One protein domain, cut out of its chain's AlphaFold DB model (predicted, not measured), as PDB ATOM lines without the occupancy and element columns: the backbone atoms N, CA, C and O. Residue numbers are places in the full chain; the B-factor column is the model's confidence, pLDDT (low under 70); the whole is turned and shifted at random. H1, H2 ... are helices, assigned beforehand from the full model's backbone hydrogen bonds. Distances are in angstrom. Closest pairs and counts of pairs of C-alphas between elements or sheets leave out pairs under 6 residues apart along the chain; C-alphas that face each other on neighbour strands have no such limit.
ATOM      1  N   ILE A   2      22.090  -9.700  22.276       81.81
ATOM      2  CA  ILE A   2      22.868  -9.217  21.100       81.81
ATOM      3  C   ILE A   2      23.389 -10.357  20.208       81.81
ATOM      4  O   ILE A   2      23.311 -10.275  18.986       81.81
ATOM      5  N   GLN A   3      23.877 -11.445  20.807       83.31
ATOM      6  CA  GLN A   3      24.362 -12.592  20.041       83.31
ATOM      7  C   GLN A   3      23.253 -13.254  19.206       83.31
ATOM      8  O   GLN A   3      23.518 -13.671  18.082       83.31
ATOM      9  N   ASN A   4      22.012 -13.281  19.703       82.06
ATOM     10  CA  ASN A   4      20.870 -13.824  18.964       82.06
ATOM     11  C   ASN A   4      20.521 -12.917  17.775       82.06
ATOM     12  O   ASN A   4      20.278 -13.434  16.690       82.06
ATOM     13  N   ILE A   5      20.645 -11.588  17.916       82.69
ATOM     14  CA  ILE A   5      20.480 -10.642  16.793       82.69
ATOM     15  C   ILE A   5      21.499 -10.946  15.691       82.69
ATOM     16  O   ILE A   5      21.144 -11.041  14.514       82.69
ATOM     17  N   VAL A   6      22.773 -11.126  16.061       85.12
ATOM     18  CA  VAL A   6      23.840 -11.468  15.107       85.12
ATOM     19  C   VAL A   6      23.542 -12.798  14.414       85.12
ATOM     20  O   VAL A   6      23.694 -12.901  13.197       85.12
ATOM     21  N   THR A   7      23.109 -13.812  15.166       85.69
ATOM     22  CA  THR A   7      22.762 -15.132  14.626       85.69
ATOM     23  C   THR A   7      21.589 -15.056  13.649       85.69
ATOM     24  O   THR A   7      21.718 -15.549  12.529       85.69
ATOM     25  N   GLN A   8      20.486 -14.395  14.011       83.50
ATOM     26  CA  GLN A   8      19.326 -14.289  13.124       83.50
ATOM     27  C   GLN A   8      19.613 -13.421  11.890       83.50
ATOM     28  O   GLN A   8      19.214 -13.770  10.781       83.50
ATOM     29  N   THR A   9      20.400 -12.349  12.029       82.44
ATOM     30  CA  THR A   9      20.790 -11.493  10.893       82.44
ATOM     31  C   THR A   9      21.620 -12.257   9.855       82.44
ATOM     32  O   THR A   9      21.429 -12.077   8.650       82.44
ATOM     33  N   LYS A  10      22.502 -13.171  10.291       86.00
ATOM     34  CA  LYS A  10      23.320 -13.992   9.379       86.00
ATOM     35  C   LYS A  10      22.488 -14.837   8.409       86.00
ATOM     36  O   LYS A  10      22.973 -15.133   7.318       86.00
ATOM     37  N   HIS A  11      21.248 -15.182   8.760       82.56
ATOM     38  CA  HIS A  11      20.336 -15.928   7.889       82.56
ATOM     39  C   HIS A  11      20.013 -15.193   6.573       82.56
ATOM     40  O   HIS A  11      19.665 -15.828   5.574       82.56
ATOM     41  N   PHE A  12      20.144 -13.865   6.545       83.12
ATOM     42  CA  PHE A  12      19.753 -13.037   5.403       83.12
ATOM     43  C   PHE A  12      20.910 -12.679   4.465       83.12
ATOM     44  O   PHE A  12      20.654 -12.318   3.319       83.12
ATOM     45  N   PHE A  13      22.175 -12.834   4.879       84.38
ATOM     46  CA  PHE A  13      23.330 -12.363   4.096       84.38
ATOM     47  C   PHE A  13      23.501 -13.025   2.725       84.38
ATOM     48  O   PHE A  13      24.048 -12.404   1.821       84.38
ATOM     49  N   ASN A  14      23.000 -14.249   2.550       83.69
ATOM     50  CA  ASN A  14      23.088 -14.980   1.282       83.69
ATOM     51  C   ASN A  14      21.760 -15.000   0.504       83.69
ATOM     52  O   ASN A  14      21.633 -15.743  -0.471       83.69
ATOM     53  N   LYS A  15      20.750 -14.227   0.929       84.44
ATOM     54  CA  LYS A  15      19.459 -14.151   0.235       84.44
ATOM     55  C   LYS A  15      19.456 -13.004  -0.773       84.44
ATOM     56  O   LYS A  15      19.894 -11.899  -0.476       84.44
ATOM     57  N   SER A  16      18.907 -13.262  -1.959       87.19
ATOM     58  CA  SER A  16      18.634 -12.203  -2.934       87.19
ATOM     59  C   SER A  16      17.627 -11.202  -2.360       87.19
ATOM     60  O   SER A  16      16.603 -11.602  -1.796       87.19
ATOM     61  N   LEU A  17      17.913  -9.909  -2.517       83.50
ATOM     62  CA  LEU A  17      17.046  -8.821  -2.074       83.50
ATOM     63  C   LEU A  17      15.719  -8.853  -2.840       83.50
ATOM     64  O   LEU A  17      15.667  -8.678  -4.054       83.50
ATOM     65  N   ASN A  18      14.632  -9.043  -2.103       87.69
ATOM     66  CA  ASN A  18      13.264  -8.849  -2.567       87.69
ATOM     67  C   ASN A  18      12.435  -8.240  -1.427       87.69
ATOM     68  O   ASN A  18      12.907  -8.164  -0.292       87.69
ATOM     69  N   LEU A  19      11.207  -7.803  -1.721       82.31
ATOM     70  CA  LEU A  19      10.370  -7.109  -0.741       82.31
ATOM     71  C   LEU A  19      10.150  -7.931   0.541       82.31
ATOM     72  O   LEU A  19      10.229  -7.368   1.627       82.31
ATOM     73  N   ASN A  20       9.953  -9.248   0.427       84.75
ATOM     74  CA  ASN A  20       9.770 -10.119   1.590       84.75
ATOM     75  C   ASN A  20      11.045 -10.166   2.436       84.75
ATOM     76  O   ASN A  20      10.985  -9.941   3.632       84.75
ATOM     77  N   VAL A  21      12.213 -10.336   1.811       84.06
ATOM     78  CA  VAL A  21      13.509 -10.341   2.513       84.06
ATOM     79  C   VAL A  21      13.777  -9.014   3.230       84.06
ATOM     80  O   VAL A  21      14.291  -9.018   4.345       84.06
ATOM     81  N   VAL A  22      13.413  -7.880   2.624       82.69
ATOM     82  CA  VAL A  22      13.549  -6.560   3.261       82.69
ATOM     83  C   VAL A  22      12.612  -6.436   4.460       82.69
ATOM     84  O   VAL A  22      13.052  -5.992   5.521       82.69
ATOM     85  N   MET A  23      11.349  -6.838   4.315       83.06
ATOM     86  CA  MET A  23      10.369  -6.799   5.404       83.06
ATOM     87  C   MET A  23      10.724  -7.767   6.535       83.06
ATOM     88  O   MET A  23      10.583  -7.403   7.697       83.06
ATOM     89  N   ASP A  24      11.238  -8.951   6.221       82.19
ATOM     90  CA  ASP A  24      11.653  -9.940   7.213       82.19
ATOM     91  C   ASP A  24      12.893  -9.470   7.982       82.19
ATOM     92  O   ASP A  24      12.980  -9.666   9.191       82.19
ATOM     93  N   TRP A  25      13.847  -8.819   7.304       81.00
ATOM     94  CA  TRP A  25      15.091  -8.367   7.930       81.00
ATOM     95  C   TRP A  25      14.933  -7.056   8.712       81.00
ATOM     96  O   TRP A  25      15.460  -6.921   9.814       81.00
ATOM     97  N   THR A  26      14.228  -6.074   8.144       82.06
ATOM     98  CA  THR A  26      14.108  -4.720   8.724       82.06
ATOM     99  C   THR A  26      12.781  -4.465   9.427       82.06
ATOM    100  O   THR A  26      12.628  -3.458  10.121       82.06
ATOM    101  N   GLY A  27      11.807  -5.354   9.248       81.69
ATOM    102  CA  GLY A  27      10.528  -5.275   9.928       81.69
ATOM    103  C   GLY A  27      10.623  -5.689  11.397       81.69
ATOM    104  O   GLY A  27      11.646  -6.183  11.872       81.69
ATOM    105  N   PRO A  28       9.521  -5.532  12.144       84.88
ATOM    106  CA  PRO A  28       9.486  -5.870  13.564       84.88
ATOM    107  C   PRO A  28       9.614  -7.379  13.831       84.88
ATOM    108  O   PRO A  28       9.854  -7.756  14.977       84.88
ATOM    109  N   GLY A  29       9.449  -8.229  12.807       86.88
ATOM    110  CA  GLY A  29       9.486  -9.691  12.913       86.88
ATOM    111  C   GLY A  29      10.804 -10.200  13.490       86.88
ATOM    112  O   GLY A  29      10.797 -10.761  14.578       86.88
ATOM    113  N   LEU A  30      11.934  -9.885  12.847       86.94
ATOM    114  CA  LEU A  30      13.266 -10.301  13.307       86.94
ATOM    115  C   LEU A  30      13.545  -9.914  14.762       86.94
ATOM    116  O   LEU A  30      14.068 -10.705  15.546       86.94
ATOM    117  N   TRP A  31      13.206  -8.676  15.127       86.31
ATOM    118  CA  TRP A  31      13.373  -8.197  16.495       86.31
ATOM    119  C   TRP A  31      12.529  -9.017  17.475       86.31
ATOM    120  O   TRP A  31      13.023  -9.448  18.515       86.31
ATOM    121  N   THR A  32      11.267  -9.249  17.121       89.44
ATOM    122  CA  THR A  32      10.310 -10.005  17.931       89.44
ATOM    123  C   THR A  32      10.776 -11.448  18.128       89.44
ATOM    124  O   THR A  32      10.845 -11.910  19.266       89.44
ATOM    125  N   ASP A  33      11.184 -12.119  17.051       89.94
ATOM    126  CA  ASP A  33      11.714 -13.482  17.084       89.94
ATOM    127  C   ASP A  33      12.986 -13.550  17.933       89.94
ATOM    128  O   ASP A  33      13.136 -14.438  18.765       89.94
ATOM    129  N   THR A  34      13.883 -12.569  17.799       91.44
ATOM    130  CA  THR A  34      15.122 -12.521  18.590       91.44
ATOM    131  C   THR A  34      14.861 -12.380  20.087       91.44
ATOM    132  O   THR A  34      15.543 -13.015  20.900       91.44
ATOM    133  N   VAL A  35      13.887 -11.553  20.472       92.12
ATOM    134  CA  VAL A  35      13.487 -11.407  21.877       92.12
ATOM    135  C   VAL A  35      12.867 -12.707  22.390       92.12
ATOM    136  O   VAL A  35      13.210 -13.135  23.493       92.12
ATOM    137  N   PHE A  36      12.009 -13.370  21.608       92.38
ATOM    138  CA  PHE A  36      11.417 -14.645  22.020       92.38
ATOM    139  C   PHE A  36      12.436 -15.772  22.135       92.38
ATOM    140  O   PHE A  36      12.414 -16.475  23.145       92.38
ATOM    141  N   ASP A  37      13.354 -15.902  21.179       92.81
ATOM    142  CA  ASP A  37      14.440 -16.881  21.246       92.81
ATOM    143  C   ASP A  37      15.278 -16.661  22.504       92.81
ATOM    144  O   ASP A  37      15.497 -17.590  23.276       92.81
ATOM    145  N   TYR A  38      15.663 -15.411  22.783       93.62
ATOM    146  CA  TYR A  38      16.406 -15.077  23.996       93.62
ATOM    147  C   TYR A  38      15.653 -15.484  25.275       93.62
ATOM    148  O   TYR A  38      16.246 -16.097  26.168       93.62
ATOM    149  N   LEU A  39      14.357 -15.166  25.365       94.81
ATOM    150  CA  LEU A  39      13.523 -15.499  26.522       94.81
ATOM    151  C   LEU A  39      13.328 -17.013  26.697       94.81
ATOM    152  O   LEU A  39      13.342 -17.510  27.826       94.81
ATOM    153  N   ASN A  40      13.168 -17.745  25.598       94.69
ATOM    154  CA  ASN A  40      12.998 -19.192  25.606       94.69
ATOM    155  C   ASN A  40      14.307 -19.915  25.968       94.69
ATOM    156  O   ASN A  40      14.329 -20.749  26.872       94.69
ATOM    157  N   GLU A  41      15.412 -19.565  25.313       93.81
ATOM    158  CA  GLU A  41      16.716 -20.201  25.521       93.81
ATOM    159  C   GLU A  41      17.290 -19.909  26.912       93.81
ATOM    160  O   GLU A  41      17.872 -20.794  27.537       93.81
ATOM    161  N   THR A  42      17.114 -18.680  27.413       95.19
ATOM    162  CA  THR A  42      17.739 -18.235  28.673       95.19
ATOM    163  C   THR A  42      16.852 -18.480  29.891       95.19
ATOM    164  O   THR A  42      17.358 -18.814  30.960       95.19
ATOM    165  N   TYR A  43      15.534 -18.296  29.754       95.25
ATOM    166  CA  TYR A  43      14.593 -18.328  30.882       95.25
ATOM    167  C   TYR A  43      13.483 -19.376  30.726       95.25
ATOM    168  O   TYR A  43      12.585 -19.435  31.567       95.25
ATOM    169  N   HIS A  44      13.517 -20.198  29.671       95.44
ATOM    170  CA  HIS A  44      12.529 -21.252  29.392       95.44
ATOM    171  C   HIS A  44      11.082 -20.746  29.285       95.44
ATOM    172  O   HIS A  44      10.120 -21.471  29.554       95.44
ATOM    173  N   VAL A  45      10.918 -19.489  28.868       94.69
ATOM    174  CA  VAL A  45       9.615 -18.843  28.704       94.69
ATOM    175  C   VAL A  45       9.025 -19.202  27.345       94.69
ATOM    176  O   VAL A  45       9.615 -18.925  26.306       94.69
ATOM    177  N   GLN A  46       7.822 -19.777  27.352       91.62
ATOM    178  CA  GLN A  46       7.106 -20.164  26.135       91.62
ATOM    179  C   GLN A  46       6.088 -19.098  25.725       91.62
ATOM    180  O   GLN A  46       5.424 -18.513  26.585       91.62
ATOM    181  N   TRP A  47       5.880 -18.913  24.418       87.25
ATOM    182  CA  TRP A  47       4.933 -17.931  23.864       87.25
ATOM    183  C   TRP A  47       3.543 -17.925  24.535       87.25
ATOM    184  O   TRP A  47       3.094 -16.849  24.935       87.25
ATOM    185  N   PRO A  48       2.867 -19.073  24.770       91.44
ATOM    186  CA  PRO A  48       1.543 -19.071  25.395       91.44
ATOM    187  C   PRO A  48       1.510 -18.402  26.777       91.44
ATOM    188  O   PRO A  48       0.495 -17.815  27.150       91.44
ATOM    189  N   THR A  49       2.627 -18.432  27.514       90.56
ATOM    190  CA  THR A  49       2.751 -17.841  28.860       90.56
ATOM    191  C   THR A  49       2.827 -16.313  28.860       90.56
ATOM    192  O   THR A  49       2.682 -15.693  29.914       90.56
ATOM    193  N   LEU A  50       3.041 -15.715  27.684       90.88
ATOM    194  CA  LEU A  50       3.136 -14.272  27.466       90.88
ATOM    195  C   LEU A  50       1.869 -13.689  26.824       90.88
ATOM    196  O   LEU A  50       1.793 -12.491  26.565       90.88
TER     197      LEU A  50
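Overview. This is residues 2 to 50 of the 107 residues of the protein "Hypothetical protein" of Rotaria sp. Silwood2 (UniProt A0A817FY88). H2 and H3 follow each other almost end to end with an angle between them, making one long side of the model, and H1 folds back over the place where they meet, crossing the first half of H3 at a steep tilt. At one end an open loop joins H1 to H2, with residues 14 to 20 sticking out, and at the other end the short H4 folds back beside H3. The printed part has 49 residues with four named helices, in the order H1, H2, H3, H4, and no named strand; the class is all helix. It is loose, with a radius of gyration of the C-alphas of 12.2 A, and elongated, its C-alphas spanning 35 by 20 by 12 A.

Along the chain. H1 runs from Ile 2, with its C-alpha at (22.868, -9.217, 21.100), to Lys 10, and is 12.7 A from first to last C-alpha. H2 holds residues 19 to 26 and measures 10.5 A. H3, residues 28 to 43, is the longest helix at 21.9 A; its first C-alpha is at (9.486, -5.870, 13.564). H4 holds residues 47 to 50, measures 5.4 A and ends with C-alpha 50 at (3.136, -14.272, 27.466).

Arrangement. H1 and H3 touch, with 8 pairs of C-alphas within 8 A. Their closest C-alphas, those of Asn 4 and Thr 34, are 5.9 A apart. The two helices run opposite ways at a steep tilt of 50 degrees. H1 and H2 are close but not clearly touching, the closest C-alphas being those of Thr 9 and Trp 25 at 7.1 A; they run opposite ways at a shallow tilt of 17 degrees. H2 and H3 are also close but not clearly touching, with the C-alphas of Asp 24 and Leu 30 closest at 6.3 A. They run the same way at a steep tilt of 47 degrees. H4 is close to H3 but not clearly touching it, the closest C-alphas being those of Phe 36 and Trp 47 at 7.5 A. H4 is apart from H1 and from H2. In H1, H2 and H3 every O i to N i+4 pair is within hydrogen-bond range; H4 is too short for such a pair, and its one O i to N i+3 pair is within range.

Size, cuts and confidence. The two C-alphas farthest apart, those of Ser 16 and Thr 49, are 36.0 A from each other. The printed part has no cut between residues 2 and 50. The links from H2 to H3 and from H3 to H4 are tight, and the link from H1 to H2, 8 residues, is short. The mean pLDDT of the printed part is 87.3, and no printed residue is under 70.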